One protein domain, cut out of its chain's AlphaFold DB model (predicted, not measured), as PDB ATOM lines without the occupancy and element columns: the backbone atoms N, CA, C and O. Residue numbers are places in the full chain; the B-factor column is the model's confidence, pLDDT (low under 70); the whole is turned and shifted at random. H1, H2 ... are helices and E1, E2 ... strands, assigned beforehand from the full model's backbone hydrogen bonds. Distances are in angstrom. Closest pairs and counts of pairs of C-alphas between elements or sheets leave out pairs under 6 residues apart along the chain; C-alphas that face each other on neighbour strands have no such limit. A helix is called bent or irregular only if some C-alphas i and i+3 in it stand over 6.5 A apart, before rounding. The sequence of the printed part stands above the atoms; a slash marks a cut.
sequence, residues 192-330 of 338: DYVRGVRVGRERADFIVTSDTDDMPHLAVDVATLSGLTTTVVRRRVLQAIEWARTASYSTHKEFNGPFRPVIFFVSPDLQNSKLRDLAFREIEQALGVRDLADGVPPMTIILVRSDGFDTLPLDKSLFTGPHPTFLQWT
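What this domain is: This is residues 192 to 330 of the 338 residues of an uncharacterized protein of Micromonospora taraxaci (UniProt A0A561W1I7). A twisted sheet of six strands has two long helices, H1 and H2, over one face, touching each other at a steep tilt of 47 degrees, while the short H4 and H5 pack on the opposite face. H1 covers E3 and E4, H2 covers E5, and the E1 and E2 hairpin extends the sheet at one edge. The printed part has 139 residues with five named helices and six named strands, in the order E1 E2 E3 H1 E4 H2 H3 E5 H4 H5 E6; the class is mixed, helices and strands. The mixed sheet has the order E1, E2, E3, E4, E5, E6; the whole is compact, with a radius of gyration of the C-alphas of 14.6 A and spans of 42 by 33 by 26 A.

How they stand to each other: Start at E4, residues 259 to 267, parallel to E3, residues 217 to 224, where N 262 and O 219 are 2.8 A apart. E5, residues 300 to 305, is parallel to E4 (N 302 to O 263, 2.8 A), and edge strand E6, residues 325 to 329, is parallel to E5 (N 303 to O 327, 2.8 A). Beyond E3, E2, residues 206 to 210, and edge strand E1, residues 192 to 195, complete a meander, each strand the antiparallel neighbour of the one before; look for N 208 and O 218 at 2.8 A, and N 194 and O 207 at 2.9 A. H1, residues 230 to 255, runs along the strands over E3 and E4 at a height over the sheet of 9.0 A; its closest C-alphas to E4 are Ala 244 and Pro 261, 5.3 A apart. On the same face H2, residues 273 to 288, is over E5 and only just over E6, on which 3 of its C-alphas fall; its height is 10.0 A. H1 touches H2 with residues 230 to 241 alone, closest at the C-alphas of Arg 234 and Glu 282, 6.3 A, at a steep tilt of 47 degrees, the same way. H4, residues 306 to 311, and H5, residues 317 to 320, are on the opposite face; H3, residues 292 to 295, is not on the sheet. Strand-helix-strand units, parallel neighbour strands with helices between, are E3, H1, E4 and E4, H2 H3, E5, both right-handed crossovers, and E5, H4 H5, E6, left-handed. Every O i to N i+4 pair is within hydrogen-bond range in H1 and H2; H4 has 0 of 2, but 1 of 3 O i to N i+3 pairs, and H3 and H5 are too short for an i+4 pair.

Where its parts are: Find C-alpha 192 at (25.097, -13.281, -0.943), where E1 begins. H1 runs 36.2 A from C-alpha 230 at (2.966, -32.243, 19.361), with a kink of 31 degrees near residue 249. E4 is 25.3 A long, E3 22.6 A, H2 21.3 A and E5 16.3 A. H4 is irregular: C-alphas 307 and 310 are 7.2 A apart. E6 ends at C-alpha 329, (20.182, -35.602, 9.758).

The domain as a whole: The two C-alphas farthest apart, those of Asn 256 and Gln 271, are 43.2 A apart. The printed part has no cut and no long link. Its mean pLDDT is 83.4; look for values under 70 at residues 256 to 257, 269 to 273 and 288 to 296.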
ATOM      1  N   ASP A 192      25.632 -14.470  -1.592       88.50
ATOM      2  CA  ASP A 192      25.097 -13.281  -0.943       88.50
ATOM      3  C   ASP A 192      23.763 -13.633  -0.280       88.50
ATOM      4  O   ASP A 192      23.050 -14.544  -0.712       88.50
ATOM      5  N   TYR A 193      23.405 -12.930   0.795       89.75
ATOM      6  CA  TYR A 193      22.128 -13.160   1.463       89.75
ATOM      7  C   TYR A 193      21.485 -11.885   1.999       89.75
ATOM      8  O   TYR A 193      22.145 -10.955   2.458       89.75
ATOM      9  N   VAL A 194      20.152 -11.880   2.015       88.19
ATOM     10  CA  VAL A 194      19.337 -10.811   2.604       88.19
ATOM     11  C   VAL A 194      18.369 -11.422   3.610       88.19
ATOM     12  O   VAL A 194      17.675 -12.391   3.305       88.19
ATOM     13  N   ARG A 195      18.303 -10.862   4.822       88.81
ATOM     14  CA  ARG A 195      17.469 -11.381   5.917       88.81
ATOM     15  C   ARG A 195      16.065 -10.785   5.925       88.81
ATOM     16  O   ARG A 195      15.858  -9.625   5.586       88.81
ATOM     17  N   GLY A 196      15.107 -11.575   6.401       84.75
ATOM     18  CA  GLY A 196      13.753 -11.142   6.729       84.75
ATOM     19  C   GLY A 196      12.939 -10.639   5.539       84.75
ATOM     20  O   GLY A 196      12.078  -9.777   5.738       84.75
ATOM     21  N   VAL A 197      13.217 -11.149   4.341       85.94
ATOM     22  CA  VAL A 197      12.652 -10.676   3.074       85.94
ATOM     23  C   VAL A 197      11.200 -11.111   2.935       85.94
ATOM     24  O   VAL A 197      10.823 -12.240   3.249       85.94
ATOM     25  N   ARG A 198      10.367 -10.205   2.432       86.06
ATOM     26  CA  ARG A 198       8.993 -10.523   2.061       86.06
ATOM     27  C   ARG A 198       8.968 -11.072   0.637       86.06
ATOM     28  O   ARG A 198       9.476 -10.417  -0.263       86.06
ATOM     29  N   VAL A 199       8.351 -12.235   0.459       81.06
ATOM     30  CA  VAL A 199       8.134 -12.872  -0.842       81.06
ATOM     31  C   VAL A 199       6.625 -12.985  -1.042       81.06
ATOM     32  O   VAL A 199       5.947 -13.791  -0.395       81.06
ATOM     33  N   GLY A 200       6.057 -12.114  -1.872       80.88
ATOM     34  CA  GLY A 200       4.610 -11.951  -1.984       80.88
ATOM     35  C   GLY A 200       3.944 -11.571  -0.659       80.88
ATOM     36  O   GLY A 200       4.129 -10.482  -0.102       80.88
ATOM     37  N   ARG A 201       3.085 -12.460  -0.149       82.50
ATOM     38  CA  ARG A 201       2.376 -12.250   1.126       82.50
ATOM     39  C   ARG A 201       3.110 -12.832   2.329       82.50
ATOM     40  O   ARG A 201       2.792 -12.424   3.444       82.50
ATOM     41  N   GLU A 202       4.073 -13.708   2.087       84.50
ATOM     42  CA  GLU A 202       4.796 -14.458   3.103       84.50
ATOM     43  C   GLU A 202       6.165 -13.829   3.391       84.50
ATOM     44  O   GLU A 202       6.655 -12.976   2.646       84.50
ATOM     45  N   ARG A 203       6.788 -14.245   4.494       86.88
ATOM     46  CA  ARG A 203       8.145 -13.833   4.867       86.88
ATOM     47  C   ARG A 203       9.076 -15.035   4.779       86.88
ATOM     48  O   ARG A 203       8.735 -16.095   5.292       86.88
ATOM     49  N   ALA A 204      10.216 -14.860   4.127       91.12
ATOM     50  CA  ALA A 204      11.352 -15.762   4.225       91.12
ATOM     51  C   ALA A 204      12.284 -15.265   5.336       91.12
ATOM     52  O   ALA A 204      12.442 -14.054   5.536       91.12
ATOM     53  N   ASP A 205      12.917 -16.191   6.045       92.44
ATOM     54  CA  ASP A 205      13.916 -15.848   7.052       92.44
ATOM     55  C   ASP A 205      15.149 -15.234   6.401       92.44
ATOM     56  O   ASP A 205      15.682 -14.240   6.898       92.44
ATOM     57  N   PHE A 206      15.556 -15.764   5.249       92.50
ATOM     58  CA  PHE A 206      16.522 -15.119   4.374       92.50
ATOM     59  C   PHE A 206      16.420 -15.638   2.937       92.50
ATOM     60  O   PHE A 206      15.950 -16.744   2.672       92.50
ATOM     61  N   ILE A 207      16.850 -14.793   2.008       91.44
ATOM     62  CA  ILE A 207      17.030 -15.112   0.596       91.44
ATOM     63  C   ILE A 207      18.527 -15.238   0.356       91.44
ATOM     64  O   ILE A 207      19.273 -14.358   0.777       91.44
ATOM     65  N   VAL A 208      18.948 -16.317  -0.296       90.88
ATOM     66  CA  VAL A 208      20.341 -16.562  -0.676       90.88
ATOM     67  C   VAL A 208      20.451 -16.479  -2.186       90.88
ATOM     68  O   VAL A 208      19.731 -17.175  -2.903       90.88
ATOM     69  N   THR A 209      21.364 -15.655  -2.672       89.44
ATOM     70  CA  THR A 209      21.694 -15.546  -4.086       89.44
ATOM     71  C   THR A 209      23.070 -16.147  -4.327       89.44
ATOM     72  O   THR A 209      24.056 -15.712  -3.744       89.44
ATOM     73  N   SER A 210      23.120 -17.183  -5.164       84.25
ATOM     74  CA  SER A 210      24.368 -17.707  -5.716       84.25
ATOM     75  C   SER A 210      24.931 -16.800  -6.803       84.25
ATOM     76  O   SER A 210      24.178 -16.398  -7.691       84.25
ATOM     77  N   ASP A 211      26.246 -16.606  -6.792       78.69
ATOM     78  CA  ASP A 211      26.998 -16.074  -7.938       78.69
ATOM     79  C   ASP A 211      27.421 -17.177  -8.922       78.69
ATOM     80  O   ASP A 211      28.052 -16.909  -9.946       78.69
ATOM     81  N   THR A 212      27.127 -18.439  -8.600       77.69
ATOM     82  CA  THR A 212      27.541 -19.594  -9.395       77.69
ATOM     83  C   THR A 212      26.377 -20.190 -10.183       77.69
ATOM     84  O   THR A 212      25.301 -20.428  -9.637       77.69
ATOM     85  N   ASP A 213      26.616 -20.495 -11.464       71.81
ATOM     86  CA  ASP A 213      25.611 -21.076 -12.370       71.81
ATOM     87  C   ASP A 213      25.168 -22.499 -11.968       71.81
ATOM     88  O   ASP A 213      24.129 -22.985 -12.414       71.81
ATOM     89  N   ASP A 214      25.959 -23.199 -11.147       80.62
ATOM     90  CA  ASP A 214      25.711 -24.579 -10.713       80.62
ATOM     91  C   ASP A 214      24.761 -24.688  -9.511       80.62
ATOM     92  O   ASP A 214      24.280 -25.786  -9.216       80.62
ATOM     93  N   MET A 215      24.466 -23.576  -8.831       86.75
ATOM     94  CA  MET A 215      23.643 -23.564  -7.624       86.75
ATOM     95  C   MET A 215      22.465 -22.590  -7.747       86.75
ATOM     96  O   MET A 215      22.652 -21.434  -8.120       86.75
ATOM     97  N   PRO A 216      21.234 -23.013  -7.407       88.75
ATOM     98  CA  PRO A 216      20.075 -22.141  -7.511       88.75
ATOM     99  C   PRO A 216      20.062 -21.102  -6.392       88.75
ATOM    100  O   PRO A 216      20.539 -21.345  -5.287       88.75
ATOM    101  N   HIS A 217      19.403 -19.971  -6.627       91.06
ATOM    102  CA  HIS A 217      19.059 -19.075  -5.532       91.06
ATOM    103  C   HIS A 217      18.071 -19.763  -4.571       91.06
ATOM    104  O   HIS A 217      17.226 -20.564  -4.988       91.06
ATOM    105  N   LEU A 218      18.154 -19.461  -3.276       93.25
ATOM    106  CA  LEU A 218      17.359 -20.119  -2.240       93.25
ATOM    107  C   LEU A 218      16.447 -19.128  -1.524       93.25
ATOM    108  O   LEU A 218      16.849 -18.013  -1.201       93.25
ATOM    109  N   ALA A 219      15.227 -19.564  -1.225       93.56
ATOM    110  CA  ALA A 219      14.364 -18.897  -0.257       93.56
ATOM    111  C   ALA A 219      14.269 -19.770   0.985       93.56
ATOM    112  O   ALA A 219      13.804 -20.902   0.891       93.56
ATOM    113  N   VAL A 220      14.727 -19.276   2.132       95.00
ATOM    114  CA  VAL A 220      14.948 -20.111   3.317       95.00
ATOM    115  C   VAL A 220      13.982 -19.743   4.441       95.00
ATOM    116  O   VAL A 220      13.820 -18.566   4.764       95.00
ATOM    117  N   ASP A 221      13.359 -20.754   5.046       95.25
ATOM    118  CA  ASP A 221      12.601 -20.671   6.302       95.25
ATOM    119  C   ASP A 221      13.243 -21.592   7.347       95.25
ATOM    120  O   ASP A 221      13.547 -22.757   7.073       95.25
ATOM    121  N   VAL A 222      13.461 -21.079   8.557       94.69
ATOM    122  CA  VAL A 222      14.028 -21.834   9.673       94.69
ATOM    123  C   VAL A 222      12.944 -22.034  10.727       94.69
ATOM    124  O   VAL A 222      12.426 -21.112  11.348       94.69
ATOM    125  N   ALA A 223      12.580 -23.285  10.978       91.56
ATOM    126  CA  ALA A 223      11.535 -23.660  11.915       91.56
ATOM    127  C   ALA A 223      12.123 -24.430  13.101       91.56
ATOM    128  O   ALA A 223      12.408 -25.625  13.020       91.56
ATOM    129  N   THR A 224      12.255 -23.770  14.254       88.62
ATOM    130  CA  THR A 224      12.670 -24.456  15.483       88.62
ATOM    131  C   THR A 224      11.525 -25.276  16.075       88.62
ATOM    132  O   THR A 224      10.382 -24.833  16.168       88.62
ATOM    133  N   LEU A 225      11.837 -26.500  16.504       85.56
ATOM    134  CA  LEU A 225      10.891 -27.419  17.149       85.56
ATOM    135  C   LEU A 225      10.968 -27.363  18.684       85.56
ATOM    136  O   LEU A 225      10.217 -28.047  19.384       85.56
ATOM    137  N   SER A 226      11.895 -26.569  19.226       76.81
ATOM    138  CA  SER A 226      12.136 -26.466  20.665       76.81
ATOM    139  C   SER A 226      10.970 -25.792  21.394       76.81
ATOM    140  O   SER A 226      10.445 -24.773  20.960       76.81
ATOM    141  N   GLY A 227      10.567 -26.358  22.533       72.19
ATOM    142  CA  GLY A 227       9.514 -25.792  23.381       72.19
ATOM    143  C   GLY A 227       8.083 -25.934  22.844       72.19
ATOM    144  O   GLY A 227       7.165 -25.425  23.492       72.19
ATOM    145  N   LEU A 228       7.885 -26.632  21.720       79.31
ATOM    146  CA  LEU A 228       6.578 -26.845  21.093       79.31
ATOM    147  C   LEU A 228       5.871 -28.102  21.619       79.31
ATOM    148  O   LEU A 228       6.497 -29.065  22.062       79.31
ATOM    149  N   THR A 229       4.539 -28.107  21.535       84.12
ATOM    150  CA  THR A 229       3.723 -29.311  21.750       84.12
ATOM    151  C   THR A 229       3.577 -30.101  20.448       84.12
ATOM    152  O   THR A 229       3.768 -29.562  19.359       84.12
ATOM    153  N   THR A 230       3.181 -31.372  20.532       85.25
ATOM    154  CA  THR A 230       2.966 -32.243  19.361       85.25
ATOM    155  C   THR A 230       1.989 -31.644  18.344       85.25
ATOM    156  O   THR A 230       2.275 -31.619  17.149       85.25
ATOM    157  N   THR A 231       0.866 -31.087  18.805       86.88
ATOM    158  CA  THR A 231      -0.123 -30.412  17.947       86.88
ATOM    159  C   THR A 231       0.475 -29.209  17.218       86.88
ATOM    160  O   THR A 231       0.159 -28.967  16.053       86.88
ATOM    161  N   VAL A 232       1.349 -28.455  17.892       87.06
ATOM    162  CA  VAL A 232       2.004 -27.283  17.300       87.06
ATOM    163  C   VAL A 232       3.062 -27.708  16.283       87.06
ATOM    164  O   VAL A 232       3.129 -27.095  15.224       87.06
ATOM    165  N   VAL A 233       3.810 -28.791  16.533       87.00
ATOM    166  CA  VAL A 233       4.755 -29.362  15.554       87.00
ATOM    167  C   VAL A 233       4.036 -29.773  14.271       87.00
ATOM    168  O   VAL A 233       4.437 -29.334  13.197       87.00
ATOM    169  N   ARG A 234       2.930 -30.528  14.368       88.88
ATOM    170  CA  ARG A 234       2.120 -30.907  13.195       88.88
ATOM    171  C   ARG A 234       1.684 -29.682  12.390       88.88
ATOM    172  O   ARG A 234       1.863 -29.635  11.177       88.88
ATOM    173  N   ARG A 235       1.136 -28.667  13.067       89.38
ATOM    174  CA  ARG A 235       0.714 -27.422  12.411       89.38
ATOM    175  C   ARG A 235       1.891 -26.707  11.743       89.38
ATOM    176  O   ARG A 235       1.737 -26.245  10.619       89.38
ATOM    177  N   ARG A 236       3.042 -26.623  12.416       88.81
ATOM    178  CA  ARG A 236       4.240 -25.936  11.916       88.81
ATOM    179  C   ARG A 236       4.794 -26.610  10.663       88.81
ATOM    180  O   ARG A 236       5.143 -25.902   9.729       88.81
ATOM    181  N   VAL A 237       4.819 -27.944  10.623       89.25
ATOM    182  CA  VAL A 237       5.244 -28.705   9.438       89.25
ATOM    183  C   VAL A 237       4.360 -28.380   8.237       89.25
ATOM    184  O   VAL A 237       4.864 -27.967   7.198       89.25
ATOM    185  N   LEU A 238       3.037 -28.488   8.399       88.38
ATOM    186  CA  LEU A 238       2.089 -28.198   7.320       88.38
ATOM    187  C   LEU A 238       2.173 -26.739   6.852       88.38
ATOM    188  O   LEU A 238       2.143 -26.477   5.654       88.38
ATOM    189  N   GLN A 239       2.311 -25.795   7.788       90.00
ATOM    190  CA  GLN A 239       2.472 -24.375   7.469       90.00
ATOM    191  C   GLN A 239       3.747 -24.097   6.675       90.00
ATOM    192  O   GLN A 239       3.686 -23.347   5.710       90.00
ATOM    193  N   ALA A 240       4.878 -24.698   7.049       89.88
ATOM    194  CA  ALA A 240       6.136 -24.481   6.344       89.88
ATOM    195  C   ALA A 240       6.110 -25.093   4.933       89.88
ATOM    196  O   ALA A 240       6.583 -24.479   3.982       89.88
ATOM    197  N   ILE A 241       5.494 -26.267   4.759       86.88
ATOM    198  CA  ILE A 241       5.330 -26.879   3.430       86.88
ATOM    199  C   ILE A 241       4.423 -26.016   2.542       86.88
ATOM    200  O   ILE A 241       4.748 -25.771   1.380       86.88
ATOM    201  N   GLU A 242       3.311 -25.504   3.077       87.94
ATOM    202  CA  GLU A 242       2.431 -24.598   2.330       87.94
ATOM    203  C   GLU A 242       3.108 -23.253   2.016       87.94
ATOM    204  O   GLU A 242       2.953 -22.710   0.916       87.94
ATOM    205  N   TRP A 243       3.927 -22.753   2.945       90.88
ATOM    206  CA  TRP A 243       4.803 -21.610   2.715       90.88
ATOM    207  C   TRP A 243       5.754 -21.875   1.549       90.88
ATOM    208  O   TRP A 243       5.792 -21.064   0.632       90.88
ATOM    209  N   ALA A 244       6.452 -23.015   1.508       89.06
ATOM    210  CA  ALA A 244       7.396 -23.328   0.431       89.06
ATOM    211  C   ALA A 244       6.711 -23.371  -0.937       89.06
ATOM    212  O   ALA A 244       7.244 -22.850  -1.919       89.06
ATOM    213  N   ARG A 245       5.493 -23.923  -1.004       86.25
ATOM    214  CA  ARG A 245       4.681 -23.892  -2.228       86.25
ATOM    215  C   ARG A 245       4.411 -22.455  -2.658       86.25
ATOM    216  O   ARG A 245       4.725 -22.088  -3.786       86.25
ATOM    217  N   THR A 246       3.892 -21.629  -1.753       87.56
ATOM    218  CA  THR A 246       3.561 -20.220  -2.025       87.56
ATOM    219  C   THR A 246       4.795 -19.388  -2.382       87.56
ATOM    220  O   THR A 246       4.742 -18.561  -3.298       87.56
ATOM    221  N   ALA A 247       5.910 -19.626  -1.691       87.75
ATOM    222  CA  ALA A 247       7.183 -18.962  -1.903       87.75
ATOM    223  C   ALA A 247       7.719 -19.265  -3.301       87.75
ATOM    224  O   ALA A 247       8.061 -18.324  -4.001       87.75
ATOM    225  N   SER A 248       7.698 -20.525  -3.752       83.50
ATOM    226  CA  SER A 248       8.154 -20.890  -5.101       83.50
ATOM    227  C   SER A 248       7.394 -20.154  -6.212       83.50
ATOM    228  O   SER A 248       8.004 -19.622  -7.138       83.50
ATOM    229  N   TYR A 249       6.064 -20.060  -6.107       82.38
ATOM    230  CA  TYR A 249       5.269 -19.295  -7.076       82.38
ATOM    231  C   TYR A 249       5.572 -17.793  -7.017       82.38
ATOM    232  O   TYR A 249       5.639 -17.122  -8.048       82.38
ATOM    233  N   SER A 250       5.731 -17.255  -5.809       84.88
ATOM    234  CA  SER A 250       5.923 -15.820  -5.591       84.88
ATOM    235  C   SER A 250       7.318 -15.364  -6.022       84.88
ATOM    236  O   SER A 250       7.438 -14.335  -6.681       84.88
ATOM    237  N   THR A 251       8.359 -16.149  -5.743       82.19
ATOM    238  CA  THR A 251       9.728 -15.832  -6.159       82.19
ATOM    239  C   THR A 251       9.882 -15.845  -7.673       82.19
ATOM    240  O   THR A 251      10.502 -14.938  -8.224       82.19
ATOM    241  N   HIS A 252       9.267 -16.817  -8.357       79.44
ATOM    242  CA  HIS A 252       9.274 -16.872  -9.818       79.44
ATOM    243  C   HIS A 252       8.668 -15.606 -10.437       79.44
ATOM    244  O   HIS A 252       9.183 -15.081 -11.422       79.44
ATOM    245  N   LYS A 253       7.597 -15.087  -9.827       81.00
ATOM    246  CA  LYS A 253       6.910 -13.874 -10.276       81.00
ATOM    247  C   LYS A 253       7.679 -12.585  -9.963       81.00
ATOM    248  O   LYS A 253       7.614 -11.647 -10.750       81.00
ATOM    249  N   GLU A 254       8.323 -12.503  -8.801       81.69
ATOM    250  CA  GLU A 254       8.926 -11.260  -8.293       81.69
ATOM    251  C   GLU A 254      10.378 -11.064  -8.734       81.69
ATOM    252  O   GLU A 254      10.777  -9.933  -9.002       81.69
ATOM    253  N   PHE A 255      11.155 -12.144  -8.849       76.69
ATOM    254  CA  PHE A 255      12.601 -12.067  -9.076       76.69
ATOM    255  C   PHE A 255      13.047 -12.591 -10.448       76.69
ATOM    256  O   PHE A 255      14.241 -12.600 -10.723       76.69
ATOM    257  N   ASN A 256      12.119 -13.013 -11.321       68.56
ATOM    258  CA  ASN A 256      12.406 -13.520 -12.677       68.56
ATOM    259  C   ASN A 256      13.505 -14.607 -12.732       68.56
ATOM    260  O   ASN A 256      14.211 -14.735 -13.730       68.56
ATOM    261  N   GLY A 257      13.643 -15.407 -11.672       67.06
ATOM    262  CA  GLY A 257      14.640 -16.470 -11.558       67.06
ATOM    263  C   GLY A 257      14.110 -17.645 -10.730       67.06
ATOM    264  O   GLY A 257      13.217 -17.452  -9.895       67.06
ATOM    265  N   PRO A 258      14.591 -18.881 -10.963       72.12
ATOM    266  CA  PRO A 258      14.152 -20.040 -10.201       72.12
ATOM    267  C   PRO A 258      14.775 -20.003  -8.803       72.12
ATOM    268  O   PRO A 258      15.940 -20.343  -8.616       72.12
ATOM    269  N   PHE A 259      13.985 -19.605  -7.808       87.00
ATOM    270  CA  PHE A 259      14.346 -19.820  -6.410       87.00
ATOM    271  C   PHE A 259      13.844 -21.178  -5.951       87.00
ATOM    272  O   PHE A 259      12.676 -21.522  -6.159       87.00
ATOM    273  N   ARG A 260      14.703 -21.907  -5.245       90.62
ATOM    274  CA  ARG A 260      14.317 -23.123  -4.541       90.62
ATOM    275  C   ARG A 260      13.967 -22.801  -3.086       90.62
ATOM    276  O   ARG A 260      14.831 -22.325  -2.350       90.62
ATOM    277  N   PRO A 261      12.732 -23.063  -2.632       92.62
ATOM    278  CA  PRO A 261      12.399 -22.991  -1.219       92.62
ATOM    279  C   PRO A 261      13.161 -24.053  -0.421       92.62
ATOM    280  O   PRO A 261      13.200 -25.225  -0.809       92.62
ATOM    281  N   VAL A 262      13.723 -23.654   0.714       94.62
ATOM    282  CA  VAL A 262      14.449 -24.512   1.650       94.62
ATOM    283  C   VAL A 262      13.872 -24.321   3.046       94.62
ATOM    284  O   VAL A 262      13.763 -23.196   3.525       94.62
ATOM    285  N   ILE A 263      13.521 -25.416   3.712       95.31
ATOM    286  CA  ILE A 263      13.013 -25.398   5.085       95.31
ATOM    287  C   ILE A 263      13.996 -26.142   5.984       95.31
ATOM    288  O   ILE A 263      14.222 -27.338   5.795       95.31
ATOM    289  N   PHE A 264      14.521 -25.465   7.004       95.62
ATOM    290  CA  PHE A 264      15.291 -26.093   8.076       95.62
ATOM    291  C   PHE A 264      14.405 -26.314   9.299       95.62
ATOM    292  O   PHE A 264      14.116 -25.383  10.046       95.62
ATOM    293  N   PHE A 265      14.007 -27.556   9.557       93.69
ATOM    294  CA  PHE A 265      13.419 -27.933  10.838       93.69
ATOM    295  C   PHE A 265      14.523 -28.253  11.841       93.69
ATOM    296  O   PHE A 265      15.226 -29.254  11.699       93.69
ATOM    297  N   VAL A 266      14.656 -27.430  12.882       90.88
ATOM    298  CA  VAL A 266      15.737 -27.553  13.870       90.88
ATOM    299  C   VAL A 266      15.205 -28.114  15.183       90.88
ATOM    300  O   VAL A 266      14.407 -27.488  15.888       90.88
ATOM    301  N   SER A 267      15.647 -29.322  15.520       87.12
ATOM    302  CA  SER A 267      15.326 -30.008  16.774       87.12
ATOM    303  C   SER A 267      16.399 -29.757  17.847       87.12
ATOM    304  O   SER A 267      17.573 -29.677  17.505       87.12
ATOM    305  N   PRO A 268      16.037 -29.627  19.139       76.56
ATOM    306  CA  PRO A 268      17.002 -29.342  20.209       76.56
ATOM    307  C   PRO A 268      17.950 -30.521  20.519       76.56
ATOM    308  O   PRO A 268      17.576 -31.680  20.330       76.56
ATOM    309  N   ASP A 269      19.129 -30.213  21.080       68.94
ATOM    310  CA  ASP A 269      20.232 -31.157  21.374       68.94
ATOM    311  C   ASP A 269      19.845 -32.313  22.307       68.94
ATOM    312  O   ASP A 269      20.224 -33.466  22.098       68.94
ATOM    313  N   LEU A 270      19.067 -32.012  23.348       59.00
ATOM    314  CA  LEU A 270      18.722 -32.947  24.414       59.00
ATOM    315  C   LEU A 270      17.192 -33.126  24.474       59.00
ATOM    316  O   LEU A 270      16.444 -32.171  24.673       59.00
ATOM    317  N   GLN A 271      16.747 -34.381  24.344       52.22
ATOM    318  CA  GLN A 271      15.436 -34.930  24.746       52.22
ATOM    319  C   GLN A 271      14.197 -34.927  23.824       52.22
ATOM    320  O   GLN A 271      13.169 -35.430  24.270       52.22
ATOM    321  N   ASN A 272      14.218 -34.543  22.546       55.84
ATOM    322  CA  ASN A 272      12.981 -34.624  21.736       55.84
ATOM    323  C   ASN A 272      13.068 -35.488  20.474       55.84
ATOM    324  O   ASN A 272      12.619 -35.069  19.406       55.84
ATOM    325  N   SER A 273      13.523 -36.744  20.621       65.19
ATOM    326  CA  SER A 273      13.297 -37.772  19.587       65.19
ATOM    327  C   SER A 273      11.819 -37.824  19.202       65.19
ATOM    328  O   SER A 273      11.504 -37.679  18.038       65.19
ATOM    329  N   LYS A 274      10.891 -37.827  20.170       80.44
ATOM    330  CA  LYS A 274       9.442 -37.873  19.896       80.44
ATOM    331  C   LYS A 274       8.921 -36.740  19.005       80.44
ATOM    332  O   LYS A 274       8.079 -37.003  18.151       80.44
ATOM    333  N   LEU A 275       9.360 -35.491  19.207       82.06
ATOM    334  CA  LEU A 275       8.915 -34.369  18.364       82.06
ATOM    335  C   LEU A 275       9.586 -34.396  16.996       82.06
ATOM    336  O   LEU A 275       8.937 -34.073  16.009       82.06
ATOM    337  N   ARG A 276      10.854 -34.805  16.933       84.94
ATOM    338  CA  ARG A 276      11.568 -35.000  15.672       84.94
ATOM    339  C   ARG A 276      10.949 -36.137  14.859       84.94
ATOM    340  O   ARG A 276      10.696 -35.954  13.682       84.94
ATOM    341  N   ASP A 277      10.648 -37.268  15.487       86.50
ATOM    342  CA  ASP A 277      10.015 -38.438  14.871       86.50
ATOM    343  C   ASP A 277       8.568 -38.120  14.464       86.50
ATOM    344  O   ASP A 277       8.066 -38.613  13.457       86.50
ATOM    345  N   LEU A 278       7.875 -37.264  15.227       88.12
ATOM    346  CA  LEU A 278       6.601 -36.698  14.798       88.12
ATOM    347  C   LEU A 278       6.788 -35.812  13.564       88.12
ATOM    348  O   LEU A 278       6.113 -36.055  12.576       88.12
ATOM    349  N   ALA A 279       7.696 -34.835  13.596       88.25
ATOM    350  CA  ALA A 279       7.958 -33.956  12.459       88.25
ATOM    351  C   ALA A 279       8.340 -34.757  11.209       88.25
ATOM    352  O   ALA A 279       7.775 -34.517  10.154       88.25
ATOM    353  N   PHE A 280       9.209 -35.760  11.350       89.25
ATOM    354  CA  PHE A 280       9.570 -36.703  10.297       89.25
ATOM    355  C   PHE A 280       8.335 -37.371   9.689       89.25
ATOM    356  O   PHE A 280       8.119 -37.250   8.490       89.25
ATOM    357  N   ARG A 281       7.473 -37.988  10.510       89.62
ATOM    358  CA  ARG A 281       6.243 -38.631  10.018       89.62
ATOM    359  C   ARG A 281       5.285 -37.652   9.350       89.62
ATOM    360  O   ARG A 281       4.659 -38.010   8.366       89.62
ATOM    361  N   GLU A 282       5.145 -36.440   9.879       89.94
ATOM    362  CA  GLU A 282       4.274 -35.419   9.284       89.94
ATOM    363  C   GLU A 282       4.845 -34.899   7.956       89.94
ATOM    364  O   GLU A 282       4.081 -34.666   7.025       89.94
ATOM    365  N   ILE A 283       6.172 -34.761   7.843       88.56
ATOM    366  CA  ILE A 283       6.857 -34.410   6.591       88.56
ATOM    367  C   ILE A 283       6.680 -35.546   5.581       88.56
ATOM    368  O   ILE A 283       6.211 -35.292   4.478       88.56
ATOM    369  N   GLU A 284       6.973 -36.793   5.955       85.94
ATOM    370  CA  GLU A 284       6.764 -37.956   5.087       85.94
ATOM    371  C   GLU A 284       5.306 -38.099   4.662       85.94
ATOM    372  O   GLU A 284       5.037 -38.407   3.511       85.94
ATOM    373  N   GLN A 285       4.350 -37.857   5.560       85.62
ATOM    374  CA  GLN A 285       2.936 -37.915   5.218       85.62
ATOM    375  C   GLN A 285       2.561 -36.796   4.245       85.62
ATOM    376  O   GLN A 285       1.869 -37.066   3.267       85.62
ATOM    377  N   ALA A 286       3.025 -35.567   4.479       81.00
ATOM    378  CA  ALA A 286       2.774 -34.433   3.594       81.00
ATOM    379  C   ALA A 286       3.431 -34.613   2.213       81.00
ATOM    380  O   ALA A 286       2.833 -34.244   1.207       81.00
ATOM    381  N   LEU A 287       4.615 -35.234   2.165       77.75
ATOM    382  CA  LEU A 287       5.332 -35.609   0.939       77.75
ATOM    383  C   LEU A 287       4.878 -36.964   0.351       77.75
ATOM    384  O   LEU A 287       5.269 -37.333  -0.752       77.75
ATOM    385  N   GLY A 288       4.075 -37.738   1.076       67.38
ATOM    386  CA  GLY A 288       3.592 -39.064   0.686       67.38
ATOM    387  C   GLY A 288       2.200 -39.043   0.054       67.38
ATOM    388  O   GLY A 288       1.735 -40.067  -0.456       67.38
ATOM    389  N   VAL A 289       1.516 -37.892   0.062       62.34
ATOM    390  CA  VAL A 289       0.252 -37.693  -0.661       62.34
ATOM    391  C   VAL A 289       0.549 -37.712  -2.164       62.34
ATOM    392  O   VAL A 289       0.937 -36.703  -2.725       62.34
ATOM    393  N   ARG A 290       0.386 -38.893  -2.774       45.44
ATOM    394  CA  ARG A 290       0.725 -39.390  -4.131       45.44
ATOM    395  C   ARG A 290       0.757 -38.478  -5.387       45.44
ATOM    396  O   ARG A 290       1.101 -39.013  -6.432       45.44
ATOM    397  N   ASP A 291       0.539 -37.168  -5.327       48.00
ATOM    398  CA  ASP A 291       0.552 -36.261  -6.496       48.00
ATOM    399  C   ASP A 291       1.766 -35.297  -6.557       48.00
ATOM    400  O   ASP A 291       1.764 -34.315  -7.302       48.00
ATOM    401  N   LEU A 292       2.845 -35.549  -5.801       51.28
ATOM    402  CA  LEU A 292       4.008 -34.639  -5.747       51.28
ATOM    403  C   LEU A 292       4.936 -34.656  -6.967       51.28
ATOM    404  O   LEU A 292       5.735 -33.734  -7.102       51.28
ATOM    405  N   ALA A 293       4.848 -35.657  -7.845       47.34
ATOM    406  CA  ALA A 293       5.693 -35.698  -9.038       47.34
ATOM    407  C   ALA A 293       5.317 -34.608 -10.061       47.34
ATOM    408  O   ALA A 293       6.207 -34.091 -10.730       47.34
ATOM    409  N   ASP A 294       4.037 -34.213 -10.107       53.66
ATOM    410  CA  ASP A 294       3.508 -33.328 -11.154       53.66
ATOM    411  C   ASP A 294       2.966 -31.981 -10.627       53.66
ATOM    412  O   ASP A 294       2.763 -31.057 -11.413       53.66
ATOM    413  N   GLY A 295       2.727 -31.831  -9.313       59.78
ATOM    414  CA  GLY A 295       2.018 -30.662  -8.757       59.78
ATOM    415  C   GLY A 295       2.749 -29.830  -7.697       59.78
ATOM    416  O   GLY A 295       2.235 -28.779  -7.295       59.78
ATOM    417  N   VAL A 296       3.910 -30.274  -7.201       65.88
ATOM    418  CA  VAL A 296       4.630 -29.575  -6.123       65.88
ATOM    419  C   VAL A 296       5.952 -29.009  -6.634       65.88
ATOM    420  O   VAL A 296       6.744 -29.755  -7.204       65.88
ATOM    421  N   PRO A 297       6.210 -27.702  -6.434       74.62
ATOM    422  CA  PRO A 297       7.453 -27.092  -6.877       74.62
ATOM    423  C   PRO A 297       8.675 -27.743  -6.210       74.62
ATOM    424  O   PRO A 297       8.574 -28.203  -5.066       74.62
ATOM    425  N   PRO A 298       9.839 -27.755  -6.887       85.56
ATOM    426  CA  PRO A 298      11.075 -28.259  -6.304       85.56
ATOM    427  C   PRO A 298      11.369 -27.507  -5.004       85.56
ATOM    428  O   PRO A 298      11.439 -26.281  -4.992       85.56
ATOM    429  N   MET A 299      11.526 -28.244  -3.906       89.81
ATOM    430  CA  MET A 299      11.829 -27.703  -2.578       89.81
ATOM    431  C   MET A 299      12.808 -28.615  -1.841       89.81
ATOM    432  O   MET A 299      12.946 -29.793  -2.180       89.81
ATOM    433  N   THR A 300      13.485 -28.094  -0.825       92.94
ATOM    434  CA  THR A 300      14.365 -28.887   0.043       92.94
ATOM    435  C   THR A 300      13.901 -28.770   1.482       92.94
ATOM    436  O   THR A 300      13.731 -27.674   2.001       92.94
ATOM    437  N   ILE A 301      13.704 -29.903   2.142       93.44
ATOM    438  CA  ILE A 301      13.364 -29.965   3.559       93.44
ATOM    439  C   ILE A 301      14.512 -30.660   4.280       93.44
ATOM    440  O   ILE A 301      14.886 -31.778   3.933       93.44
ATOM    441  N   ILE A 302      15.064 -30.001   5.292       94.06
ATOM    442  CA  ILE A 302      16.147 -30.528   6.117       94.06
ATOM    443  C   ILE A 302      15.654 -30.571   7.556       94.06
ATOM    444  O   ILE A 302      15.361 -29.540   8.157       94.06
ATOM    445  N   LEU A 303      15.562 -31.770   8.123       92.25
ATOM    446  CA  LEU A 303      15.294 -31.980   9.540       92.25
ATOM    447  C   LEU A 303      16.611 -32.288  10.245       92.25
ATOM    448  O   LEU A 303      17.152 -33.382  10.099       92.25
ATOM    449  N   VAL A 304      17.110 -31.332  11.024       90.94
ATOM    450  CA  VAL A 304      18.440 -31.381  11.639       90.94
ATOM    451  C   VAL A 304      18.355 -31.178  13.155       90.94
ATOM    452  O   VAL A 304      17.420 -30.571  13.686       90.94
ATOM    453  N   ARG A 305      19.296 -31.764  13.897       87.62
ATOM    454  CA  ARG A 305      19.499 -31.469  15.328       87.62
ATOM    455  C   ARG A 305      20.370 -30.214  15.455       87.62
ATOM    456  O   ARG A 305      21.196 -29.998  14.580       87.62
ATOM    457  N   SER A 306      20.187 -29.384  16.480       84.38
ATOM    458  CA  SER A 306      20.928 -28.114  16.599       84.38
ATOM    459  C   SER A 306      22.453 -28.305  16.604       84.38
ATOM    460  O   SER A 306      23.150 -27.649  15.851       84.38
ATOM    461  N   ASP A 307      22.984 -29.302  17.304       83.00
ATOM    462  CA  ASP A 307      24.402 -29.707  17.226       83.00
ATOM    463  C   ASP A 307      24.818 -30.417  15.912       83.00
ATOM    464  O   ASP A 307      25.952 -30.878  15.771       83.00
ATOM    465  N   GLY A 308      23.894 -30.588  14.968       84.19
ATOM    466  CA  GLY A 308      24.058 -31.412  13.775       84.19
ATOM    467  C   GLY A 308      24.549 -30.662  12.544       84.19
ATOM    468  O   GLY A 308      25.043 -31.312  11.621       84.19
ATOM    469  N   PHE A 309      24.441 -29.330  12.525       86.56
ATOM    470  CA  PHE A 309      24.762 -28.505  11.356       86.56
ATOM    471  C   PHE A 309      26.206 -28.664  10.881       86.56
ATOM    472  O   PHE A 309      26.459 -28.677   9.678       86.56
ATOM    473  N   ASP A 310      27.162 -28.844  11.791       84.44
ATOM    474  CA  ASP A 310      28.575 -28.993  11.426       84.44
ATOM    475  C   ASP A 310      28.862 -30.265  10.632       84.44
ATOM    476  O   ASP A 310      29.744 -30.265   9.776       84.44
ATOM    477  N   THR A 311      28.084 -31.317  10.889       86.56
ATOM    478  CA  THR A 311      28.233 -32.640  10.264       86.56
ATOM    479  C   THR A 311      27.260 -32.878   9.115       86.56
ATOM    480  O   THR A 311      27.316 -33.935   8.496       86.56
ATOM    481  N   LEU A 312      26.358 -31.929   8.849       87.56
ATOM    482  CA  LEU A 312      25.390 -32.025   7.762       87.56
ATOM    483  C   LEU A 312      26.147 -32.159   6.422       87.56
ATOM    484  O   LEU A 312      27.108 -31.416   6.201       87.56
ATOM    485  N   PRO A 313      25.770 -33.102   5.537       87.50
ATOM    486  CA  PRO A 313      26.518 -33.360   4.315       87.50
ATOM    487  C   PRO A 313      26.483 -32.141   3.394       87.50
ATOM    488  O   PRO A 313      25.417 -31.599   3.121       87.50
ATOM    489  N   LEU A 314      27.646 -31.745   2.870       85.62
ATOM    490  CA  LEU A 314      27.780 -30.674   1.877       85.62
ATOM    491  C   LEU A 314      27.435 -31.190   0.471       85.62
ATOM    492  O   LEU A 314      28.259 -31.170  -0.440       85.62
ATOM    493  N   ASP A 315      26.223 -31.718   0.313       88.19
ATOM    494  CA  ASP A 315      25.747 -32.292  -0.943       88.19
ATOM    495  C   ASP A 315      24.875 -31.288  -1.709       88.19
ATOM    496  O   ASP A 315      23.709 -31.054  -1.383       88.19
ATOM    497  N   LYS A 316      25.452 -30.702  -2.765       88.44
ATOM    498  CA  LYS A 316      24.770 -29.757  -3.664       88.44
ATOM    499  C   LYS A 316      23.553 -30.385  -4.360       88.44
ATOM    500  O   LYS A 316      22.602 -29.671  -4.684       88.44
ATOM    501  N   SER A 317      23.524 -31.712  -4.537       88.19
ATOM    502  CA  SER A 317      22.416 -32.413  -5.206       88.19
ATOM    503  C   SER A 317      21.080 -32.280  -4.466       88.19
ATOM    504  O   SER A 317      20.017 -32.330  -5.089       88.19
ATOM    505  N   LEU A 318      21.127 -31.985  -3.159       86.69
ATOM    506  CA  LEU A 318      19.954 -31.684  -2.335       86.69
ATOM    507  C   LEU A 318      19.183 -30.442  -2.809       86.69
ATOM    508  O   LEU A 318      18.027 -30.259  -2.423       86.69
ATOM    509  N   PHE A 319      19.817 -29.583  -3.613       89.31
ATOM    510  CA  PHE A 319      19.283 -28.291  -4.037       89.31
ATOM    511  C   PHE A 319      19.095 -28.180  -5.552       89.31
ATOM    512  O   PHE A 319      18.345 -27.318  -5.997       89.31
ATOM    513  N   THR A 320      19.662 -29.067  -6.366       86.81
ATOM    514  CA  THR A 320      19.613 -28.943  -7.837       86.81
ATOM    515  C   THR A 320      18.588 -29.856  -8.518       86.81
ATOM    516  O   THR A 320      18.262 -29.648  -9.685       86.81
ATOM    517  N   GLY A 321      18.027 -30.847  -7.813       83.12
ATOM    518  CA  GLY A 321      17.062 -31.791  -8.391       83.12
ATOM    519  C   GLY A 321      15.682 -31.184  -8.726       83.12
ATOM    520  O   GLY A 321      15.238 -30.265  -8.041       83.12
ATOM    521  N   PRO A 322      14.946 -31.721  -9.717       82.50
ATOM    522  CA  PRO A 322      13.630 -31.204 -10.123       82.50
ATOM    523  C   PRO A 322      12.493 -31.570  -9.158       82.50
ATOM    524  O   PRO A 322      11.385 -31.054  -9.282       82.50
ATOM    525  N   HIS A 323      12.750 -32.461  -8.201       84.00
ATOM    526  CA  HIS A 323      11.755 -32.965  -7.263       84.00
ATOM    527  C   HIS A 323      12.014 -32.454  -5.843       84.00
ATOM    528  O   HIS A 323      13.159 -32.134  -5.499       84.00
ATOM    529  N   PRO A 324      10.973 -32.420  -4.994       86.56
ATOM    530  CA  PRO A 324      11.132 -32.225  -3.563       86.56
ATOM    531  C   PRO A 324      12.165 -33.191  -2.979       86.56
ATOM    532  O   PRO A 324      12.151 -34.388  -3.260       86.56
ATOM    533  N   THR A 325      13.060 -32.667  -2.149       89.19
ATOM    534  CA  THR A 325      14.106 -33.445  -1.484       89.19
ATOM    535  C   THR A 325      13.932 -33.327   0.019       89.19
ATOM    536  O   THR A 325      13.757 -32.226   0.537       89.19
ATOM    537  N   PHE A 326      13.984 -34.458   0.720       90.12
ATOM    538  CA  PHE A 326      13.910 -34.501   2.175       90.12
ATOM    539  C   PHE A 326      15.144 -35.195   2.745       90.12
ATOM    540  O   PHE A 326      15.437 -36.336   2.394       90.12
ATOM    541  N   LEU A 327      15.847 -34.499   3.636       89.69
ATOM    542  CA  LEU A 327      16.977 -35.026   4.389       89.69
ATOM    543  C   LEU A 327      16.662 -34.973   5.882       89.69
ATOM    544  O   LEU A 327      16.396 -33.907   6.438       89.69
ATOM    545  N   GLN A 328      16.761 -36.119   6.551       88.19
ATOM    546  CA  GLN A 328      16.842 -36.175   8.003       88.19
ATOM    547  C   GLN A 328      18.300 -36.382   8.405       88.19
ATOM    548  O   GLN A 328      18.932 -37.345   7.978       88.19
ATOM    549  N   TRP A 329      18.819 -35.507   9.264       85.00
ATOM    550  CA  TRP A 329      20.182 -35.602   9.758       85.00
ATOM    551  C   TRP A 329      20.246 -35.573  11.276       85.00
ATOM    552  O   TRP A 329      19.687 -34.709  11.958       85.00
ATOM    553  N   THR A 330      20.983 -36.533  11.813       75.00
ATOM    554  CA  THR A 330      21.317 -36.602  13.227       75.00
ATOM    555  C   THR A 330      22.817 -36.767  13.301       75.00
ATOM    556  O   THR A 330      23.317 -37.774  12.802       75.00
TER     557      THR A 330